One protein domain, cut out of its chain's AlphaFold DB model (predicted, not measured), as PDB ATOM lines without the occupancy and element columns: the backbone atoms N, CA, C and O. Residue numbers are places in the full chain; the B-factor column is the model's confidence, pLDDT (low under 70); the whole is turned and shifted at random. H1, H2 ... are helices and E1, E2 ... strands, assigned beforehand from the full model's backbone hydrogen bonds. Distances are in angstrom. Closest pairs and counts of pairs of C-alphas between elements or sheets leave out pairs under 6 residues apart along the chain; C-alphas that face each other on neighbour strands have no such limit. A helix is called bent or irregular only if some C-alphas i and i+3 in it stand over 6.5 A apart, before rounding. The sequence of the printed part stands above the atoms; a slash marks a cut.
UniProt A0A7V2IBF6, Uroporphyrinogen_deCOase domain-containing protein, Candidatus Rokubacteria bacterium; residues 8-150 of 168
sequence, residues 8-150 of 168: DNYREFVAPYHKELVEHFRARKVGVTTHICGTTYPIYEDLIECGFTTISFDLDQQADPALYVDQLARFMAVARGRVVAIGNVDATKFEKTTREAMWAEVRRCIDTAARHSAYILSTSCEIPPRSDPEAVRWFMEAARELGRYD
ATOM      1  N   ASP A   8     133.438 149.400 132.239       98.00
ATOM      2  CA  ASP A   8     134.364 148.634 133.080       98.00
ATOM      3  C   ASP A   8     133.615 147.682 134.017       98.00
ATOM      4  O   ASP A   8     133.959 146.504 134.093       98.00
ATOM      5  N   ASN A   9     132.506 148.130 134.618       97.94
ATOM      6  CA  ASN A   9     131.641 147.252 135.406       97.94
ATOM      7  C   ASN A   9     131.026 146.142 134.543       97.94
ATOM      8  O   ASN A   9     130.879 145.013 135.008       97.94
ATOM      9  N   TYR A  10     130.661 146.429 133.287       98.00
ATOM     10  CA  TYR A  10     130.198 145.389 132.366       98.00
ATOM     11  C   TYR A  10     131.292 144.337 132.126       98.00
ATOM     12  O   TYR A  10     131.016 143.141 132.222       98.00
ATOM     13  N   ARG A  11     132.532 144.761 131.861       98.06
ATOM     14  CA  ARG A  11     133.664 143.855 131.608       98.06
ATOM     15  C   ARG A  11     134.022 143.001 132.816       98.06
ATOM     16  O   ARG A  11     134.308 141.822 132.649       98.06
ATOM     17  N   GLU A  12     133.994 143.581 134.011       98.06
ATOM     18  CA  GLU A  12     134.357 142.880 135.241       98.06
ATOM     19  C   GLU A  12     133.255 141.917 135.699       98.06
ATOM     20  O   GLU A  12     133.532 140.761 136.019       98.06
ATOM     21  N   PHE A  13     131.995 142.364 135.692       97.69
ATOM     22  CA  PHE A  13     130.918 141.654 136.385       97.69
ATOM     23  C   PHE A  13     129.903 140.965 135.470       97.69
ATOM     24  O   PHE A  13     129.146 140.128 135.954       97.69
ATOM     25  N   VAL A  14     129.851 141.291 134.173       97.75
ATOM     26  CA  VAL A  14     128.809 140.783 133.256       97.75
ATOM     27  C   VAL A  14     129.400 139.953 132.118       97.75
ATOM     28  O   VAL A  14     128.957 138.827 131.885       97.75
ATOM     29  N   ALA A  15     130.416 140.474 131.427       97.88
ATOM     30  CA  ALA A  15     131.026 139.828 130.267       97.88
ATOM     31  C   ALA A  15     131.496 138.377 130.524       97.88
ATOM     32  O   ALA A  15     131.246 137.534 129.656       97.88
ATOM     33  N   PRO A  16     132.086 138.019 131.690       98.44
ATOM     34  CA  PRO A  16     132.494 136.638 131.959       98.44
ATOM     35  C   PRO A  16     131.321 135.648 131.914       98.44
ATOM     36  O   PRO A  16     131.432 134.582 131.313       98.44
ATOM     37  N   TYR A  17     130.167 136.033 132.465       98.25
ATOM     38  CA  TYR A  17     128.972 135.189 132.492       98.25
ATOM     39  C   TYR A  17     128.246 135.160 131.146       98.25
ATOM     40  O   TYR A  17     127.721 134.122 130.746       98.25
ATOM     41  N   HIS A  18     128.252 136.271 130.400       98.12
ATOM     42  CA  HIS A  18     127.802 136.265 129.007       98.12
ATOM     43  C   HIS A  18     128.617 135.280 128.165       98.12
ATOM     44  O   HIS A  18     128.041 134.516 127.391       98.12
ATOM     45  N   LYS A  19     129.942 135.257 128.336       98.31
ATOM     46  CA  LYS A  19     130.818 134.317 127.637       98.31
ATOM     47  C   LYS A  19     130.516 132.867 128.014       98.31
ATOM     48  O   LYS A  19     130.341 132.055 127.109       98.31
ATOM     49  N   GLU A  20     130.370 132.556 129.303       98.31
ATOM     50  CA  GLU A  20     129.993 131.210 129.768       98.31
ATOM     51  C   GLU A  20     128.657 130.748 129.158       98.31
ATOM     52  O   GLU A  20     128.557 129.642 128.616       98.31
ATOM     53  N   LEU A  21     127.641 131.619 129.175       98.00
ATOM     54  CA  LEU A  21     126.326 131.348 128.593       98.00
ATOM     55  C   LEU A  21     126.432 131.040 127.096       98.00
ATOM     56  O   LEU A  21     125.887 130.047 126.611       98.00
ATOM     57  N   VAL A  22     127.144 131.888 126.357       98.19
ATOM     58  CA  VAL A  22     127.327 131.714 124.919       98.19
ATOM     59  C   VAL A  22     128.097 130.427 124.620       98.19
ATOM     60  O   VAL A  22     127.693 129.678 123.732       98.19
ATOM     61  N   GLU A  23     129.174 130.134 125.347       98.12
ATOM     62  CA  GLU A  23     129.968 128.913 125.170       98.12
ATOM     63  C   GLU A  23     129.140 127.649 125.434       98.12
ATOM     64  O   GLU A  23     129.216 126.690 124.656       98.12
ATOM     65  N   HIS A  24     128.278 127.670 126.453       98.12
ATOM     66  CA  HIS A  24     127.371 126.567 126.765       98.12
ATOM     67  C   HIS A  24     126.452 126.203 125.588       98.12
ATOM     68  O   HIS A  24     126.297 125.019 125.253       98.12
ATOM     69  N   PHE A  25     125.831 127.203 124.956       98.00
ATOM     70  CA  PHE A  25     124.940 126.993 123.810       98.00
ATOM     71  C   PHE A  25     125.711 126.734 122.513       98.00
ATOM     72  O   PHE A  25     125.308 125.879 121.720       98.00
ATOM     73  N   ARG A  26     126.878 127.362 122.335       96.62
ATOM     74  CA  ARG A  26     127.768 127.111 121.196       96.62
ATOM     75  C   ARG A  26     128.213 125.651 121.142       96.62
ATOM     76  O   ARG A  26     128.163 125.056 120.069       96.62
ATOM     77  N   ALA A  27     128.549 125.038 122.280       97.31
ATOM     78  CA  ALA A  27     128.883 123.611 122.364       97.31
ATOM     79  C   ALA A  27     127.738 122.689 121.891       97.31
ATOM     80  O   ALA A  27     127.970 121.546 121.502       97.31
ATOM     81  N   ARG A  28     126.498 123.194 121.880       97.56
ATOM     82  CA  ARG A  28     125.290 122.511 121.390       97.56
ATOM     83  C   ARG A  28     124.900 122.927 119.973       97.56
ATOM     84  O   ARG A  28     123.835 122.539 119.506       97.56
ATOM     85  N   LYS A  29     125.754 123.693 119.285       96.50
ATOM     86  CA  LYS A  29     125.499 124.268 117.955       96.50
ATOM     87  C   LYS A  29     124.264 125.182 117.931       96.50
ATOM     88  O   LYS A  29     123.580 125.274 116.916       96.50
ATOM     89  N   VAL A  30     123.990 125.859 119.048       96.56
ATOM     90  CA  VAL A  30     122.891 126.820 119.202       96.56
ATOM     91  C   VAL A  30     123.475 128.225 119.329       96.56
ATOM     92  O   VAL A  30     124.345 128.475 120.163       96.56
ATOM     93  N   GLY A  31     123.008 129.142 118.482       94.81
ATOM     94  CA  GLY A  31     123.356 130.558 118.570       94.81
ATOM     95  C   GLY A  31     122.614 131.250 119.710       94.81
ATOM     96  O   GLY A  31     121.483 130.893 120.029       94.81
ATOM     97  N   VAL A  32     123.248 132.259 120.307       97.69
ATOM     98  CA  VAL A  32     122.628 133.095 121.341       97.69
ATOM     99  C   VAL A  32     122.421 134.501 120.796       97.69
ATOM    100  O   VAL A  32     123.326 135.067 120.166       97.69
ATOM    101  N   THR A  33     121.228 135.034 121.050       97.00
ATOM    102  CA  THR A  33     120.848 136.429 120.830       97.00
ATOM    103  C   THR A  33     120.877 137.165 122.157       97.00
ATOM    104  O   THR A  33     120.403 136.635 123.161       97.00
ATOM    105  N   THR A  34     121.375 138.395 122.163       97.19
ATOM    106  CA  THR A  34     121.206 139.304 123.301       97.19
ATOM    107  C   THR A  34     120.483 140.569 122.870       97.19
ATOM    108  O   THR A  34     120.663 141.025 121.741       97.19
ATOM    109  N   HIS A  35     119.661 141.116 123.761       96.88
ATOM    110  CA  HIS A  35     119.058 142.432 123.612       96.88
ATOM    111  C   HIS A  35     119.487 143.319 124.782       96.88
ATOM    112  O   HIS A  35     119.435 142.890 125.936       96.88
ATOM    113  N   ILE A  36     119.901 144.553 124.491       96.00
ATOM    114  CA  ILE A  36     120.302 145.531 125.505       96.00
ATOM    115  C   ILE A  36     119.600 146.869 125.235       96.00
ATOM    116  O   ILE A  36     119.882 147.533 124.236       96.00
ATOM    117  N   CYS A  37     118.721 147.279 126.158       93.62
ATOM    118  CA  CYS A  37     118.027 148.571 126.104       93.62
ATOM    119  C   CYS A  37     118.979 149.745 126.377       93.62
ATOM    120  O   CYS A  37     119.846 149.659 127.246       93.62
ATOM    121  N   GLY A  38     118.765 150.884 125.728       93.25
ATOM    122  CA  GLY A  38     119.577 152.093 125.867       93.25
ATOM    123  C   GLY A  38     120.970 152.061 125.215       93.25
ATOM    124  O   GLY A  38     121.256 151.296 124.286       93.25
ATOM    125  N   THR A  39     121.865 152.927 125.699       94.94
ATOM    126  CA  THR A  39     123.200 153.120 125.117       94.94
ATOM    127  C   THR A  39     124.064 151.877 125.328       94.94
ATOM    128  O   THR A  39     124.276 151.420 126.454       94.94
ATOM    129  N   THR A  40     124.566 151.318 124.231       96.19
ATOM    130  CA  THR A  40     125.280 150.034 124.175       96.19
ATOM    131  C   THR A  40     126.589 150.131 123.387       96.19
ATOM    132  O   THR A  40     127.501 149.345 123.633       96.19
ATOM    133  N   TYR A  41     126.740 151.117 122.498       96.00
ATOM    134  CA  TYR A  41     127.904 151.218 121.613       96.00
ATOM    135  C   TYR A  41     129.296 151.159 122.271       96.00
ATOM    136  O   TYR A  41     130.205 150.659 121.608       96.00
ATOM    137  N   PRO A  42     129.518 151.594 123.532       96.56
ATOM    138  CA  PRO A  42     130.836 151.479 124.168       96.56
ATOM    139  C   PRO A  42     131.279 150.051 124.503       96.56
ATOM    140  O   PRO A  42     132.424 149.871 124.908       96.56
ATOM    141  N   ILE A  43     130.383 149.065 124.383       97.38
ATOM    142  CA  ILE A  43     130.653 147.650 124.679       97.38
ATOM    143  C   ILE A  43     130.361 146.722 123.488       97.38
ATOM    144  O   ILE A  43     130.220 145.513 123.663       97.38
ATOM    145  N   TYR A  44     130.229 147.249 122.265       97.31
ATOM    146  CA  TYR A  44     129.949 146.407 121.094       97.31
ATOM    147  C   TYR A  44     131.052 145.390 120.817       97.31
ATOM    148  O   TYR A  44     130.745 144.225 120.569       97.31
ATOM    149  N   GLU A  45     132.315 145.800 120.890       97.06
ATOM    150  CA  GLU A  45     133.459 144.900 120.773       97.06
ATOM    151  C   GLU A  45     133.403 143.797 121.836       97.06
ATOM    152  O   GLU A  45     133.500 142.623 121.485       97.06
ATOM    153  N   ASP A  46     133.124 144.149 123.095       97.75
ATOM    154  CA  ASP A  46     133.022 143.187 124.196       97.75
ATOM    155  C   ASP A  46     131.901 142.149 123.948       97.75
ATOM    156  O   ASP A  46     132.067 140.952 124.195       97.75
ATOM    157  N   LEU A  47     130.745 142.577 123.420       97.50
ATOM    158  CA  LEU A  47     129.636 141.679 123.062       97.50
ATOM    159  C   LEU A  47     130.001 140.747 121.897       97.50
ATOM    160  O   LEU A  47     129.672 139.559 121.921       97.50
ATOM    161  N   ILE A  48     130.695 141.267 120.884       96.19
ATOM    162  CA  ILE A  48     131.178 140.465 119.754       96.19
ATOM    163  C   ILE A  48     132.208 139.433 120.234       96.19
ATOM    164  O   ILE A  48     132.172 138.292 119.780       96.19
ATOM    165  N   GLU A  49     133.084 139.792 121.171       97.00
ATOM    166  CA  GLU A  49     134.098 138.896 121.745       97.00
ATOM    167  C   GLU A  49     133.510 137.807 122.650       97.00
ATOM    168  O   GLU A  49     133.999 136.675 122.639       97.00
ATOM    169  N   CYS A  50     132.413 138.086 123.366       97.62
ATOM    170  CA  CYS A  50     131.621 137.038 124.029       97.62
ATOM    171  C   CYS A  50     131.103 136.003 123.005       97.62
ATOM    172  O   CYS A  50     130.933 134.819 123.306       97.62
ATOM    173  N   GLY A  51     130.904 136.448 121.761       96.75
ATOM    174  CA  GLY A  51     130.570 135.628 120.605       96.75
ATOM    175  C   GLY A  51     129.082 135.325 120.478       96.75
ATOM    176  O   GLY A  51     128.708 134.230 120.040       96.75
ATOM    177  N   PHE A  52     128.247 136.295 120.860       97.69
ATOM    178  CA  PHE A  52     126.842 136.331 120.469       97.69
ATOM    179  C   PHE A  52     126.722 136.277 118.943       97.69
ATOM    180  O   PHE A  52     127.468 136.928 118.215       97.69
ATOM    181  N   THR A  53     125.755 135.505 118.454       96.56
ATOM    182  CA  THR A  53     125.503 135.364 117.006       96.56
ATOM    183  C   THR A  53     124.705 136.534 116.441       96.56
ATOM    184  O   THR A  53     124.832 136.901 115.272       96.56
ATOM    185  N   THR A  54     123.876 137.119 117.296       96.62
ATOM    186  CA  THR A  54     122.913 138.169 116.988       96.62
ATOM    187  C   THR A  54     122.869 139.130 118.171       96.62
ATOM    188  O   THR A  54     122.827 138.700 119.327       96.62
ATOM    189  N   ILE A  55     122.889 140.431 117.900       97.62
ATOM    190  CA  ILE A  55     122.817 141.470 118.929       97.62
ATOM    191  C   ILE A  55     121.708 142.438 118.535       97.62
ATOM    192  O   ILE A  55     121.744 143.047 117.465       97.62
ATOM    193  N   SER A  56     120.726 142.568 119.419       97.31
ATOM    194  CA  SER A  56     119.704 143.598 119.369       97.31
ATOM    195  C   SER A  56     120.055 144.733 120.322       97.31
ATOM    196  O   SER A  56     120.502 144.500 121.446       97.31
ATOM    197  N   PHE A  57     119.866 145.968 119.879       95.69
ATOM    198  CA  PHE A  57     120.196 147.148 120.666       95.69
ATOM    199  C   PHE A  57     119.252 148.302 120.343       95.69
ATOM    200  O   PHE A  57     118.719 148.416 119.236       95.69
ATOM    201  N   ASP A  58     119.081 149.161 121.334       95.25
ATOM    202  CA  ASP A  58     118.174 150.300 121.283       95.25
ATOM    203  C   ASP A  58     118.784 151.520 120.565       95.25
ATOM    204  O   ASP A  58     119.866 151.473 119.967       95.25
ATOM    205  N   LEU A  59     118.090 152.650 120.626       94.44
ATOM    206  CA  LEU A  59     118.627 153.966 120.301       94.44
ATOM    207  C   LEU A  59     119.549 154.481 121.411       94.44
ATOM    208  O   LEU A  59     119.446 154.074 122.573       94.44
ATOM    209  N   ASP A  60     120.455 155.388 121.045       92.44
ATOM    210  CA  ASP A  60     121.252 156.108 122.036       92.44
ATOM    211  C   ASP A  60     120.338 156.990 122.895       92.44
ATOM    212  O   ASP A  60     119.452 157.667 122.375       92.44
ATOM    213  N   GLN A  61     120.547 156.965 124.210       88.44
ATOM    214  CA  GLN A  61     119.728 157.683 125.195       88.44
ATOM    215  C   GLN A  61     120.338 159.036 125.574       88.44
ATOM    216  O   GLN A  61     119.999 159.619 126.604       88.44
ATOM    217  N   GLN A  62     121.285 159.517 124.773       88.06
ATOM    218  CA  GLN A  62     121.946 160.783 125.010       88.06
ATOM    219  C   GLN A  62     120.966 161.950 124.828       88.06
ATOM    220  O   GLN A  62     120.365 162.120 123.770       88.06
ATOM    221  N   ALA A  63     120.835 162.771 125.871       85.56
ATOM    222  CA  ALA A  63     119.960 163.938 125.862       85.56
ATOM    223  C   ALA A  63     120.566 165.121 125.091       85.56
ATOM    224  O   ALA A  63     119.822 165.957 124.585       85.56
ATOM    225  N   ASP A  64     121.900 165.197 125.008       89.88
ATOM    226  CA  ASP A  64     122.609 166.198 124.209       89.88
ATOM    227  C   ASP A  64     122.787 165.722 122.754       89.88
ATOM    228  O   ASP A  64     123.572 164.801 122.500       89.88
ATOM    229  N   PRO A  65     122.136 166.361 121.765       88.75
ATOM    230  CA  PRO A  65     122.283 165.990 120.360       88.75
ATOM    231  C   PRO A  65     123.728 166.038 119.847       88.75
ATOM    232  O   PRO A  65     124.056 165.316 118.909       88.75
ATOM    233  N   ALA A  66     124.603 166.856 120.445       92.62
ATOM    234  CA  ALA A  66     126.014 166.936 120.063       92.62
ATOM    235  C   ALA A  66     126.813 165.682 120.453       92.62
ATOM    236  O   ALA A  66     127.879 165.429 119.895       92.62
ATOM    237  N   LEU A  67     126.300 164.902 121.405       90.69
ATOM    238  CA  LEU A  67     126.914 163.677 121.908       90.69
ATOM    239  C   LEU A  67     126.189 162.412 121.419       90.69
ATOM    240  O   LEU A  67     126.596 161.309 121.781       90.69
ATOM    241  N   TYR A  68     125.120 162.568 120.632       93.81
ATOM    242  CA  TYR A  68     124.322 161.462 120.112       93.81
ATOM    243  C   TYR A  68     125.122 160.604 119.127       93.81
ATOM    244  O   TYR A  68     125.760 161.111 118.201       93.81
ATOM    245  N   VAL A  69     125.021 159.285 119.281       95.06
ATOM    246  CA  VAL A  69     125.619 158.305 118.372       95.06
ATOM    247  C   VAL A  69     124.530 157.487 117.682       95.06
ATOM    248  O   VAL A  69     123.697 156.856 118.333       95.06
ATOM    249  N   ASP A  70     124.583 157.394 116.348       95.56
ATOM    250  CA  ASP A  70     123.803 156.385 115.623       95.56
ATOM    251  C   ASP A  70     124.375 154.993 115.934       95.56
ATOM    252  O   ASP A  70     125.356 154.529 115.340       95.56
ATOM    253  N   GLN A  71     123.749 154.339 116.910       96.25
ATOM    254  CA  GLN A  71     124.107 153.013 117.398       96.25
ATOM    255  C   GLN A  71     124.120 151.958 116.286       96.25
ATOM    256  O   GLN A  71     125.001 151.099 116.278       96.25
ATOM    257  N   LEU A  72     123.215 152.051 115.304       96.50
ATOM    258  CA  LEU A  72     123.173 151.111 114.184       96.50
ATOM    259  C   LEU A  72     124.395 151.295 113.291       96.50
ATOM    260  O   LEU A  72     125.130 150.336 113.063       96.50
ATOM    261  N   ALA A  73     124.662 152.524 112.847       95.94
ATOM    262  CA  ALA A  73     125.830 152.818 112.017       95.94
ATOM    263  C   ALA A  73     127.138 152.422 112.722       95.94
ATOM    264  O   ALA A  73     128.022 151.801 112.122       95.94
ATOM    265  N   ARG A  74     127.242 152.721 114.025       96.12
ATOM    266  CA  ARG A  74     128.398 152.347 114.842       96.12
ATOM    267  C   ARG A  74     128.554 150.832 114.937       96.12
ATOM    268  O   ARG A  74     129.665 150.337 114.751       96.12
ATOM    269  N   PHE A  75     127.468 150.098 115.177       96.69
ATOM    270  CA  PHE A  75     127.510 148.642 115.232       96.69
ATOM    271  C   PHE A  75     127.976 148.044 113.904       96.69
ATOM    272  O   PHE A  75     128.870 147.203 113.909       96.69
ATOM    273  N   MET A  76     127.449 148.503 112.763       95.38
ATOM    274  CA  MET A  76     127.850 147.981 111.450       95.38
ATOM    275  C   MET A  76     129.352 148.167 111.188       95.38
ATOM    276  O   MET A  76     130.019 147.238 110.721       95.38
ATOM    277  N   ALA A  77     129.903 149.329 111.560       94.56
ATOM    278  CA  ALA A  77     131.329 149.629 111.429       94.56
ATOM    279  C   ALA A  77     132.217 148.724 112.306       94.56
ATOM    280  O   ALA A  77     133.296 148.297 111.881       94.56
ATOM    281  N   VAL A  78     131.763 148.404 113.519       94.81
ATOM    282  CA  VAL A  78     132.489 147.541 114.457       94.81
ATOM    283  C   VAL A  78     132.348 146.068 114.070       94.81
ATOM    284  O   VAL A  78     133.348 145.359 113.927       94.81
ATOM    285  N   ALA A  79     131.122 145.593 113.857       94.12
ATOM    286  CA  ALA A  79     130.807 144.192 113.602       94.12
ATOM    287  C   ALA A  79     131.380 143.698 112.271       94.12
ATOM    288  O   ALA A  79     131.864 142.566 112.210       94.12
ATOM    289  N   ARG A  80     131.382 144.534 111.221       91.00
ATOM    290  CA  ARG A  80     131.900 144.191 109.881       91.00
ATOM    291  C   ARG A  80     131.366 142.848 109.359       91.00
ATOM    292  O   ARG A  80     132.120 142.040 108.831       91.00
ATOM    293  N   GLY A  81     130.075 142.587 109.571       89.44
ATOM    294  CA  GLY A  81     129.401 141.364 109.117       89.44
ATOM    295  C   GLY A  81     129.655 140.102 109.955       89.44
ATOM    296  O   GLY A  81     129.118 139.053 109.621       89.44
ATOM    297  N   ARG A  82     130.433 140.175 111.046       90.12
ATOM    298  CA  ARG A  82     130.729 139.017 111.918       90.12
ATOM    299  C   ARG A  82     129.563 138.611 112.820       90.12
ATOM    300  O   ARG A  82     129.511 137.474 113.271       90.12
ATOM    301  N   VAL A  83     128.671 139.554 113.112       95.00
ATOM    302  CA  VAL A  83     127.527 139.389 114.014       95.00
ATOM    303  C   VAL A  83     126.321 140.074 113.391       95.00
ATOM    304  O   VAL A  83     126.453 141.159 112.823       95.00
ATOM    305  N   VAL A  84     125.154 139.441 113.491       97.00
ATOM    306  CA  VAL A  84     123.902 139.972 112.947       97.00
ATOM    307  C   VAL A  84     123.346 141.054 113.871       97.00
ATOM    308  O   VAL A  84     123.084 140.798 115.046       97.00
ATOM    309  N   ALA A  85     123.134 142.255 113.339       97.38
ATOM    310  CA  ALA A  85     122.391 143.311 114.024       97.38
ATOM    311  C   ALA A  85     120.881 143.055 113.951       97.38
ATOM    312  O   ALA A  85     120.371 142.680 112.896       97.38
ATOM    313  N   ILE A  86     120.162 143.328 115.041       97.62
ATOM    314  CA  ILE A  86     118.694 143.329 115.089       97.62
ATOM    315  C   ILE A  86     118.210 144.684 115.615       97.62
ATOM    316  O   ILE A  86     118.491 145.039 116.758       97.62
ATOM    317  N   GLY A  87     117.453 145.431 114.818       94.81
ATOM    318  CA  GLY A  87     116.947 146.749 115.222       94.81
ATOM    319  C   GLY A  87     117.011 147.762 114.083       94.81
ATOM    320  O   GLY A  87     117.008 147.376 112.924       94.81
ATOM    321  N   ASN A  88     117.066 149.065 114.334       92.44
ATOM    322  CA  ASN A  88     116.686 149.701 115.592       92.44
ATOM    323  C   ASN A  88     115.693 150.841 115.326       92.44
ATOM    324  O   ASN A  88     115.861 151.950 115.823       92.44
ATOM    325  N   VAL A  89     114.667 150.573 114.508       97.19
ATOM    326  CA  VAL A  89     113.585 151.538 114.247       97.19
ATOM    327  C   VAL A  89     112.978 151.970 115.578       97.19
ATOM    328  O   VAL A  89     112.574 151.119 116.365       97.19
ATOM    329  N   ASP A  90     112.909 153.278 115.815       95.06
ATOM    330  CA  ASP A  90     112.402 153.855 117.061       95.06
ATOM    331  C   ASP A  90     111.024 153.284 117.441       95.06
ATOM    332  O   ASP A  90     110.017 153.555 116.776       95.06
ATOM    333  N   ALA A  91     110.979 152.496 118.520       94.81
ATOM    334  CA  ALA A  91     109.751 151.860 118.986       94.81
ATOM    335  C   ALA A  91     108.687 152.886 119.423       94.81
ATOM    336  O   ALA A  91     107.491 152.617 119.313       94.81
ATOM    337  N   THR A  92     109.089 154.089 119.848       93.12
ATOM    338  CA  THR A  92     108.156 155.135 120.298       93.12
ATOM    339  C   THR A  92     107.320 155.707 119.151       93.12
ATOM    340  O   THR A  92     106.174 156.112 119.353       93.12
ATOM    341  N   LYS A  93     107.826 155.650 117.911       94.38
ATOM    342  CA  LYS A  93     107.091 156.097 116.714       94.38
ATOM    343  C   LYS A  93     105.848 155.258 116.426       94.38
ATOM    344  O   LYS A  93     104.984 155.701 115.675       94.38
ATOM    345  N   PHE A  94     105.733 154.068 117.011       96.56
ATOM    346  CA  PHE A  94     104.566 153.213 116.820       96.56
ATOM    347  C   PHE A  94     103.336 153.704 117.591       96.56
ATOM    348  O   PHE A  94     102.227 153.366 117.195       96.56
ATOM    349  N   GLU A  95     103.482 154.551 118.618       94.94
ATOM    350  CA  GLU A  95     102.327 155.178 119.282       94.94
ATOM    351  C   GLU A  95     101.640 156.213 118.395       94.94
ATOM    352  O   GLU A  95     100.413 156.317 118.379       94.94
ATOM    353  N   LYS A  96     102.433 157.011 117.675       92.75
ATOM    354  CA  LYS A  96     101.929 158.057 116.792       92.75
ATOM    355  C   LYS A  96     102.990 158.460 115.780       92.75
ATOM    356  O   LYS A  96     104.023 159.025 116.130       92.75
ATOM    357  N   THR A  97     102.686 158.262 114.507       96.50
ATOM    358  CA  THR A  97     103.533 158.694 113.395       96.50
ATOM    359  C   THR A  97     102.681 158.931 112.153       96.50
ATOM    360  O   THR A  97     101.471 158.712 112.167       96.50
ATOM    361  N   THR A  98     103.303 159.388 111.073       98.12
ATOM    362  CA  THR A  98     102.698 159.351 109.740       98.12
ATOM    363  C   THR A  98     103.307 158.216 108.932       98.12
ATOM    364  O   THR A  98     104.400 157.719 109.234       98.12
ATOM    365  N   ARG A  99     102.624 157.828 107.853       98.06
ATOM    366  CA  ARG A  99     103.150 156.845 106.909       98.06
ATOM    367  C   ARG A  99     104.518 157.276 106.379       98.06
ATOM    368  O   ARG A  99     105.450 156.483 106.376       98.06
ATOM    369  N   GLU A 100     104.668 158.536 105.996       98.31
ATOM    370  CA  GLU A 100     105.906 159.094 105.442       98.31
ATOM    371  C   GLU A 100     107.056 159.017 106.452       98.31
ATOM    372  O   GLU A 100     108.160 158.605 106.098       98.31
ATOM    373  N   ALA A 101     106.792 159.356 107.716       97.94
ATOM    374  CA  ALA A 101     107.791 159.315 108.777       97.94
ATOM    375  C   ALA A 101     108.222 157.879 109.118       97.94
ATOM    376  O   ALA A 101     109.415 157.631 109.303       97.94
ATOM    377  N   MET A 102     107.287 156.920 109.145       98.31
ATOM    378  CA  MET A 102     107.625 155.503 109.328       98.31
ATOM    379  C   MET A 102     108.467 154.970 108.161       98.31
ATOM    380  O   MET A 102     109.483 154.312 108.369       98.31
ATOM    381  N   TRP A 103     108.093 155.300 106.922       98.38
ATOM    382  CA  TRP A 103     108.854 154.911 105.732       98.38
ATOM    383  C   TRP A 103     110.263 155.510 105.715       98.38
ATOM    384  O   TRP A 103     111.208 154.834 105.306       98.38
ATOM    385  N   ALA A 104     110.419 156.757 106.162       98.06
ATOM    386  CA  ALA A 104     111.723 157.397 106.296       98.06
ATOM    387  C   ALA A 104     112.599 156.698 107.347       98.06
ATOM    388  O   ALA A 104     113.779 156.466 107.089       98.06
ATOM    389  N   GLU A 105     112.026 156.301 108.488       97.31
ATOM    390  CA  GLU A 105     112.760 155.587 109.541       97.31
ATOM    391  C   GLU A 105     113.227 154.204 109.072       97.31
ATOM    392  O   GLU A 105     114.403 153.865 109.193       97.31
ATOM    393  N   VAL A 106     112.334 153.431 108.447       98.12
ATOM    394  CA  VAL A 106     112.679 152.119 107.881       98.12
ATOM    395  C   VAL A 106     113.753 152.253 106.799       98.12
ATOM    396  O   VAL A 106     114.703 151.469 106.769       98.12
ATOM    397  N   ARG A 107     113.645 153.270 105.932       97.25
ATOM    398  CA  ARG A 107     114.659 153.564 104.914       97.25
ATOM    399  C   ARG A 107     116.014 153.865 105.538       97.25
ATOM    400  O   ARG A 107     116.993 153.280 105.088       97.25
ATOM    401  N   ARG A 108     116.072 154.725 106.564       96.94
ATOM    402  CA  ARG A 108     117.314 155.051 107.283       96.94
ATOM    403  C   ARG A 108     117.995 153.777 107.771       96.94
ATOM    404  O   ARG A 108     119.166 153.565 107.484       96.94
ATOM    405  N   CYS A 109     117.255 152.907 108.454       97.00
ATOM    406  CA  CYS A 109     117.801 151.664 108.987       97.00
ATOM    407  C   CYS A 109     118.339 150.728 107.889       97.00
ATOM    408  O   CYS A 109     119.466 150.239 107.985       97.00
ATOM    409  N   ILE A 110     117.561 150.511 106.825       96.00
ATOM    410  CA  ILE A 110     117.958 149.648 105.704       96.00
ATOM    411  C   ILE A 110     119.178 150.215 104.979       96.00
ATOM    412  O   ILE A 110     120.126 149.478 104.719       96.00
ATOM    413  N   ASP A 111     119.180 151.509 104.665       94.50
ATOM    414  CA  ASP A 111     120.267 152.133 103.911       94.50
ATOM    415  C   ASP A 111     121.574 152.152 104.731       94.50
ATOM    416  O   ASP A 111     122.653 151.999 104.155       94.50
ATOM    417  N   THR A 112     121.486 152.240 106.066       94.81
ATOM    418  CA  THR A 112     122.638 152.138 106.979       94.81
ATOM    419  C   THR A 112     123.204 150.718 107.076       94.81
ATOM    420  O   THR A 112     124.422 150.555 107.134       94.81
ATOM    421  N   ALA A 113     122.358 149.682 107.130       94.12
ATOM    422  CA  ALA A 113     122.801 148.349 107.550       94.12
ATOM    423  C   ALA A 113     122.708 147.250 106.482       94.12
ATOM    424  O   ALA A 113     123.522 146.327 106.484       94.12
ATOM    425  N   ALA A 114     121.765 147.326 105.545       90.69
ATOM    426  CA  ALA A 114     121.393 146.177 104.717       90.69
ATOM    427  C   ALA A 114     122.431 145.780 103.657       90.69
ATOM    428  O   ALA A 114     122.397 144.658 103.160       90.69
ATOM    429  N   ARG A 115     123.374 146.669 103.312       87.75
ATOM    430  CA  ARG A 115     124.495 146.321 102.417       87.75
ATOM    431  C   ARG A 115     125.522 145.400 103.079       87.75
ATOM    432  O   ARG A 115     126.362 144.833 102.387       87.75
ATOM    433  N   HIS A 116     125.456 145.240 104.396       78.75
ATOM    434  CA  HIS A 116     126.224 144.241 105.120       78.75
ATOM    435  C   HIS A 116     125.398 142.954 105.244       78.75
ATOM    436  O   HIS A 116     124.187 142.996 105.438       78.75
ATOM    437  N   SER A 117     126.050 141.793 105.196       69.75
ATOM    438  CA  SER A 117     125.399 140.471 105.185       69.75
ATOM    439  C   SER A 117     124.736 140.047 106.509       69.75
ATOM    440  O   SER A 117     124.355 138.889 106.656       69.75
ATOM    441  N   ALA A 118     124.611 140.944 107.490       86.62
ATOM    442  CA  ALA A 118     124.293 140.593 108.872       86.62
ATOM    443  C   ALA A 118     123.340 141.617 109.516       86.62
ATOM    444  O   ALA A 118     123.711 142.330 110.450       86.62
ATOM    445  N   TYR A 119     122.109 141.708 109.005       95.44
ATOM    446  CA  TYR A 119     121.111 142.646 109.514       95.44
ATOM    447  C   TYR A 119     119.678 142.105 109.432       95.44
ATOM    448  O   TYR A 119     119.238 141.630 108.387       95.44
ATOM    449  N   ILE A 120     118.943 142.215 110.538       96.44
ATOM    450  CA  ILE A 120     117.507 141.964 110.647       96.44
ATOM    451  C   ILE A 120     116.849 143.281 111.061       96.44
ATOM    452  O   ILE A 120     117.062 143.783 112.168       96.44
ATOM    453  N   LEU A 121     116.024 143.836 110.175       97.19
ATOM    454  CA  LEU A 121     115.212 145.004 110.499       97.19
ATOM    455  C   LEU A 121     114.221 144.647 111.614       97.19
ATOM    456  O   LEU A 121     113.406 143.738 111.463       97.19
ATOM    457  N   SER A 122     114.280 145.394 112.710       97.06
ATOM    458  CA  SER A 122     113.363 145.286 113.845       97.06
ATOM    459  C   SER A 122     113.232 146.646 114.531       97.06
ATOM    460  O   SER A 122     113.932 147.606 114.188       97.06
ATOM    461  N   THR A 123     112.345 146.734 115.511       96.69
ATOM    462  CA  THR A 123     112.263 147.879 116.416       96.69
ATOM    463  C   THR A 123     113.479 147.957 117.344       96.69
ATOM    464  O   THR A 123     114.190 146.970 117.542       96.69
ATOM    465  N   SER A 124     113.744 149.149 117.883       94.19
ATOM    466  CA  SER A 124     114.834 149.417 118.830       94.19
ATOM    467  C   SER A 124     114.593 148.761 120.189       94.19
ATOM    468  O   SER A 124     115.539 148.364 120.858       94.19
ATOM    469  N   CYS A 125     113.324 148.618 120.571       93.81
ATOM    470  CA  CYS A 125     112.867 148.007 121.813       93.81
ATOM    471  C   CYS A 125     111.456 147.420 121.609       93.81
ATOM    472  O   CYS A 125     110.968 147.321 120.477       93.81
ATOM    473  N   GLU A 126     110.795 147.024 122.694       93.12
ATOM    474  CA  GLU A 126     109.412 146.557 122.670       93.12
ATOM    475  C   GLU A 126     108.458 147.651 122.164       93.12
ATOM    476  O   GLU A 126     108.553 148.819 122.543       93.12
ATOM    477  N   ILE A 127     107.531 147.263 121.284       93.75
ATOM    478  CA  ILE A 127     106.487 148.153 120.773       93.75
ATOM    479  C   ILE A 127     105.513 148.481 121.920       93.75
ATOM    480  O   ILE A 127     104.982 147.552 122.534       93.75
ATOM    481  N   PRO A 128     105.219 149.763 122.208       92.38
ATOM    482  CA  PRO A 128     104.334 150.129 123.310       92.38
ATOM    483  C   PRO A 128     102.916 149.544 123.165       92.38
ATOM    484  O   PRO A 128     102.384 149.513 122.052       92.38
ATOM    485  N   PRO A 129     102.220 149.185 124.262       92.75
ATOM    486  CA  PRO A 129     100.854 148.646 124.196       92.75
ATOM    487  C   PRO A 129      99.824 149.577 123.542       92.75
ATOM    488  O   PRO A 129      98.786 149.121 123.071       92.75
ATOM    489  N   ARG A 130     100.091 150.890 123.530       94.81
ATOM    490  CA  ARG A 130      99.223 151.915 122.925       94.81
ATOM    491  C   ARG A 130      99.510 152.158 121.442       94.81
ATOM    492  O   ARG A 130      98.995 153.125 120.889       94.81
ATOM    493  N   SER A 131     100.343 151.323 120.830       95.31
ATOM    494  CA  SER A 131     100.751 151.495 119.442       95.31
ATOM    495  C   SER A 131      99.581 151.435 118.476       95.31
ATOM    496  O   SER A 131      98.673 150.616 118.617       95.31
ATOM    497  N   ASP A 132      99.637 152.298 117.470       96.12
ATOM    498  CA  ASP A 132      98.696 152.325 116.367       96.12
ATOM    499  C   ASP A 132      98.968 151.130 115.430       96.12
ATOM    500  O   ASP A 132     100.065 151.025 114.863       96.12
ATOM    501  N   PRO A 133      97.994 150.222 115.221       96.25
ATOM    502  CA  PRO A 133      98.134 149.128 114.264       96.25
ATOM    503  C   PRO A 133      98.491 149.597 112.846       96.25
ATOM    504  O   PRO A 133      99.168 148.873 112.113       96.25
ATOM    505  N   GLU A 134      98.090 150.811 112.456       97.94
ATOM    506  CA  GLU A 134      98.451 151.392 111.162       97.94
ATOM    507  C   GLU A 134      99.950 151.690 111.064       97.94
ATOM    508  O   GLU A 134     100.557 151.421 110.027       97.94
ATOM    509  N   ALA A 135     100.586 152.143 112.149       97.81
ATOM    510  CA  ALA A 135     102.034 152.342 112.185       97.81
ATOM    511  C   ALA A 135     102.783 151.014 111.983       97.81
ATOM    512  O   ALA A 135     103.749 150.958 111.217       97.81
ATOM    513  N   VAL A 136     102.292 149.927 112.593       97.06
ATOM    514  CA  VAL A 136     102.815 148.568 112.374       97.06
ATOM    515  C   VAL A 136     102.624 148.141 110.919       97.06
ATOM    516  O   VAL A 136     103.557 147.632 110.295       97.06
ATOM    517  N   ARG A 137     101.445 148.384 110.337       98.19
ATOM    518  CA  ARG A 137     101.176 148.090 108.925       98.19
ATOM    519  C   ARG A 137     102.147 148.833 108.005       98.19
ATOM    520  O   ARG A 137     102.751 148.200 107.139       98.19
ATOM    521  N   TRP A 138     102.356 150.134 108.211       98.62
ATOM    522  CA  TRP A 138     103.291 150.933 107.411       98.62
ATOM    523  C   TRP A 138     104.737 150.475 107.567       98.62
ATOM    524  O   TRP A 138     105.450 150.427 106.569       98.62
ATOM    525  N   PHE A 139     105.159 150.101 108.778       98.44
ATOM    526  CA  PHE A 139     106.473 149.507 109.022       98.44
ATOM    527  C   PHE A 139     106.660 148.229 108.195       98.44
ATOM    528  O   PHE A 139     107.644 148.097 107.469       98.44
ATOM    529  N   MET A 140     105.683 147.318 108.232       98.19
ATOM    530  CA  MET A 140     105.737 146.051 107.496       98.19
ATOM    531  C   MET A 140     105.683 146.242 105.972       98.19
ATOM    532  O   MET A 140     106.316 145.490 105.232       98.19
ATOM    533  N   GLU A 141     104.923 147.219 105.475       98.44
ATOM    534  CA  GLU A 141     104.900 147.586 104.052       98.44
ATOM    535  C   GLU A 141     106.236 148.177 103.600       98.44
ATOM    536  O   GLU A 141     106.808 147.721 102.609       98.44
ATOM    537  N   ALA A 142     106.759 149.147 104.354       98.25
ATOM    538  CA  ALA A 142     108.042 149.773 104.079       98.25
ATOM    539  C   ALA A 142     109.169 148.735 104.099       98.25
ATOM    540  O   ALA A 142     109.983 148.715 103.185       98.25
ATOM    541  N   ALA A 143     109.186 147.828 105.080       97.44
ATOM    542  CA  ALA A 143     110.177 146.761 105.181       97.44
ATOM    543  C   ALA A 143     110.194 145.862 103.937       97.44
ATOM    544  O   ALA A 143     111.264 145.555 103.415       97.44
ATOM    545  N   ARG A 144     109.017 145.467 103.431       97.00
ATOM    546  CA  ARG A 144     108.908 144.612 102.238       97.00
ATOM    547  C   ARG A 144     109.364 145.314 100.967       97.00
ATOM    548  O   ARG A 144     110.023 144.684 100.150       97.00
ATOM    549  N   GLU A 145     109.031 146.592 100.803       97.00
ATOM    550  CA  GLU A 145     109.379 147.341  99.590       97.00
ATOM    551  C   GLU A 145     110.835 147.820  99.599       97.00
ATOM    552  O   GLU A 145     111.545 147.760  98.597       97.00
ATOM    553  N   LEU A 146     111.313 148.283 100.751       96.00
ATOM    554  CA  LEU A 146     112.653 148.830 100.906       96.00
ATOM    555  C   LEU A 146     113.694 147.734 101.154       96.00
ATOM    556  O   LEU A 146     114.858 147.925 100.815       96.00
ATOM    557  N   GLY A 147     113.306 146.591 101.712       93.25
ATOM    558  CA  GLY A 147     114.204 145.476 102.016       93.25
ATOM    559  C   GLY A 147     114.498 144.553 100.833       93.25
ATOM    560  O   GLY A 147     115.172 143.539 101.013       93.25
ATOM    561  N   ARG A 148     113.984 144.848  99.632       91.56
ATOM    562  CA  ARG A 148     114.181 143.970  98.473       91.56
ATOM    563  C   ARG A 148     115.639 143.959  98.026       91.56
ATOM    564  O   ARG A 148     116.287 145.001  97.924       91.56
ATOM    565  N   TYR A 149     116.137 142.770  97.710       87.44
ATOM    566  CA  TYR A 149     117.538 142.563  97.345       87.44
ATOM    567  C   TYR A 149     117.917 143.289  96.055       87.44
ATOM    568  O   TYR A 149     118.994 143.868  95.984       87.44
ATOM    569  N   ASP A 150     117.023 143.327  95.070       89.12
ATOM    570  CA  ASP A 150     117.239 144.052  93.818       89.12
ATOM    571  C   ASP A 150     117.322 145.572  94.029       89.12
ATOM    572  O   ASP A 150     118.088 146.250  93.350       89.12
TER     573      ASP A 150
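This is residues 8 to 150 of the 168 residues of the protein "Uroporphyrinogen_deCOase domain-containing protein" of Candidatus Rokubacteria bacterium (UniProt A0A7V2IBF6). A small parallel sheet of four strands is a wall with helices over one face: H4 and H6 cover E2, E3 and E4, and H3 lies beside H4 in the same layer. H2 at one end and H7 at the other extend these into a curved row, H2, H3, H4, H6, H7, each packing on the next, with short H1 before H2. The printed part has 143 residues with seven named helices and four named strands, in the order H1 H2 E1 H3 E2 H4 E3 H5 H6 E4 H7. The sheet's order is E1 E2 E3 E4 and the class is mixed, helices and strands. The whole is compact, with a radius of gyration of the C-alphas of 15.9 A and spans of 44 by 37 by 29 A.

H1, residues 8 to 13, and H2, residues 15 to 26, meet only through their link. H2 touches H3, residues 41 to 50, closest at the C-alphas of Lys 19 and Cys 50, 4.6 A. The parallel neighbours E1, residues 33 to 36, and E2, residues 54 to 57, have N 56 and O 34 within hydrogen-bond range at 2.8 A. H4, residues 71 to 79, touches H3, closest at the C-alphas of Tyr 41 and Gln 71, 6.0 A. H4 is over E3, residues 84 to 89, at a height over the sheet of 9.5 A. E3 is parallel to E2, with N 55 and O 84 at 2.9 A, and to E4, residues 119 to 123, with N 120 and O 85 at 2.8 A. H6, residues 99 to 113, is over E3 and E4 on the same face as H4, at a height of 9.1 A. With its residues 109 to 113 alone H6 touches H4 at a shallow tilt of 18 degrees, closest at the C-alphas of Ala 73 and Thr 112, 6.0 A. H7, residues 133 to 146, touches H6 at a steep tilt of 43 degrees, closest at the C-alphas of Trp 103 and Ala 142, 5.5 A. H5, residues 91 to 94, and H7 only graze the sheet. Three strand-helix-strand units, two parallel neighbour strands with helices between, have right-handed crossovers: E1, H3, E2; E2, H4, E3; and E3, H5 H6, E4. Every O i to N i+4 pair is within hydrogen-bond range in H1, H2, H4, H6 and H7; H3 has 4 of 6, and H5 is too short for such a pair.

H1 begins at C-alpha 8, (134.364, 148.634, 133.080), and H2 is 16.0 A long. H3 is irregular: C-alphas 42 and 45 are 7.9 A apart. E3, the longest strand, is 15.6 A, and H6, the longest helix, is 21.4 A. H7 is 19.7 A and ends at C-alpha 146, (112.653, 148.830, 100.906).

The C-alphas of Ala 27 and Thr 98, the two farthest apart, are 46.1 A apart. The printed part has no cut. The link from E2 to H4, residues 58 to 70, is long. The mean pLDDT of the printed part is 95.3, and residue 117 is under 70.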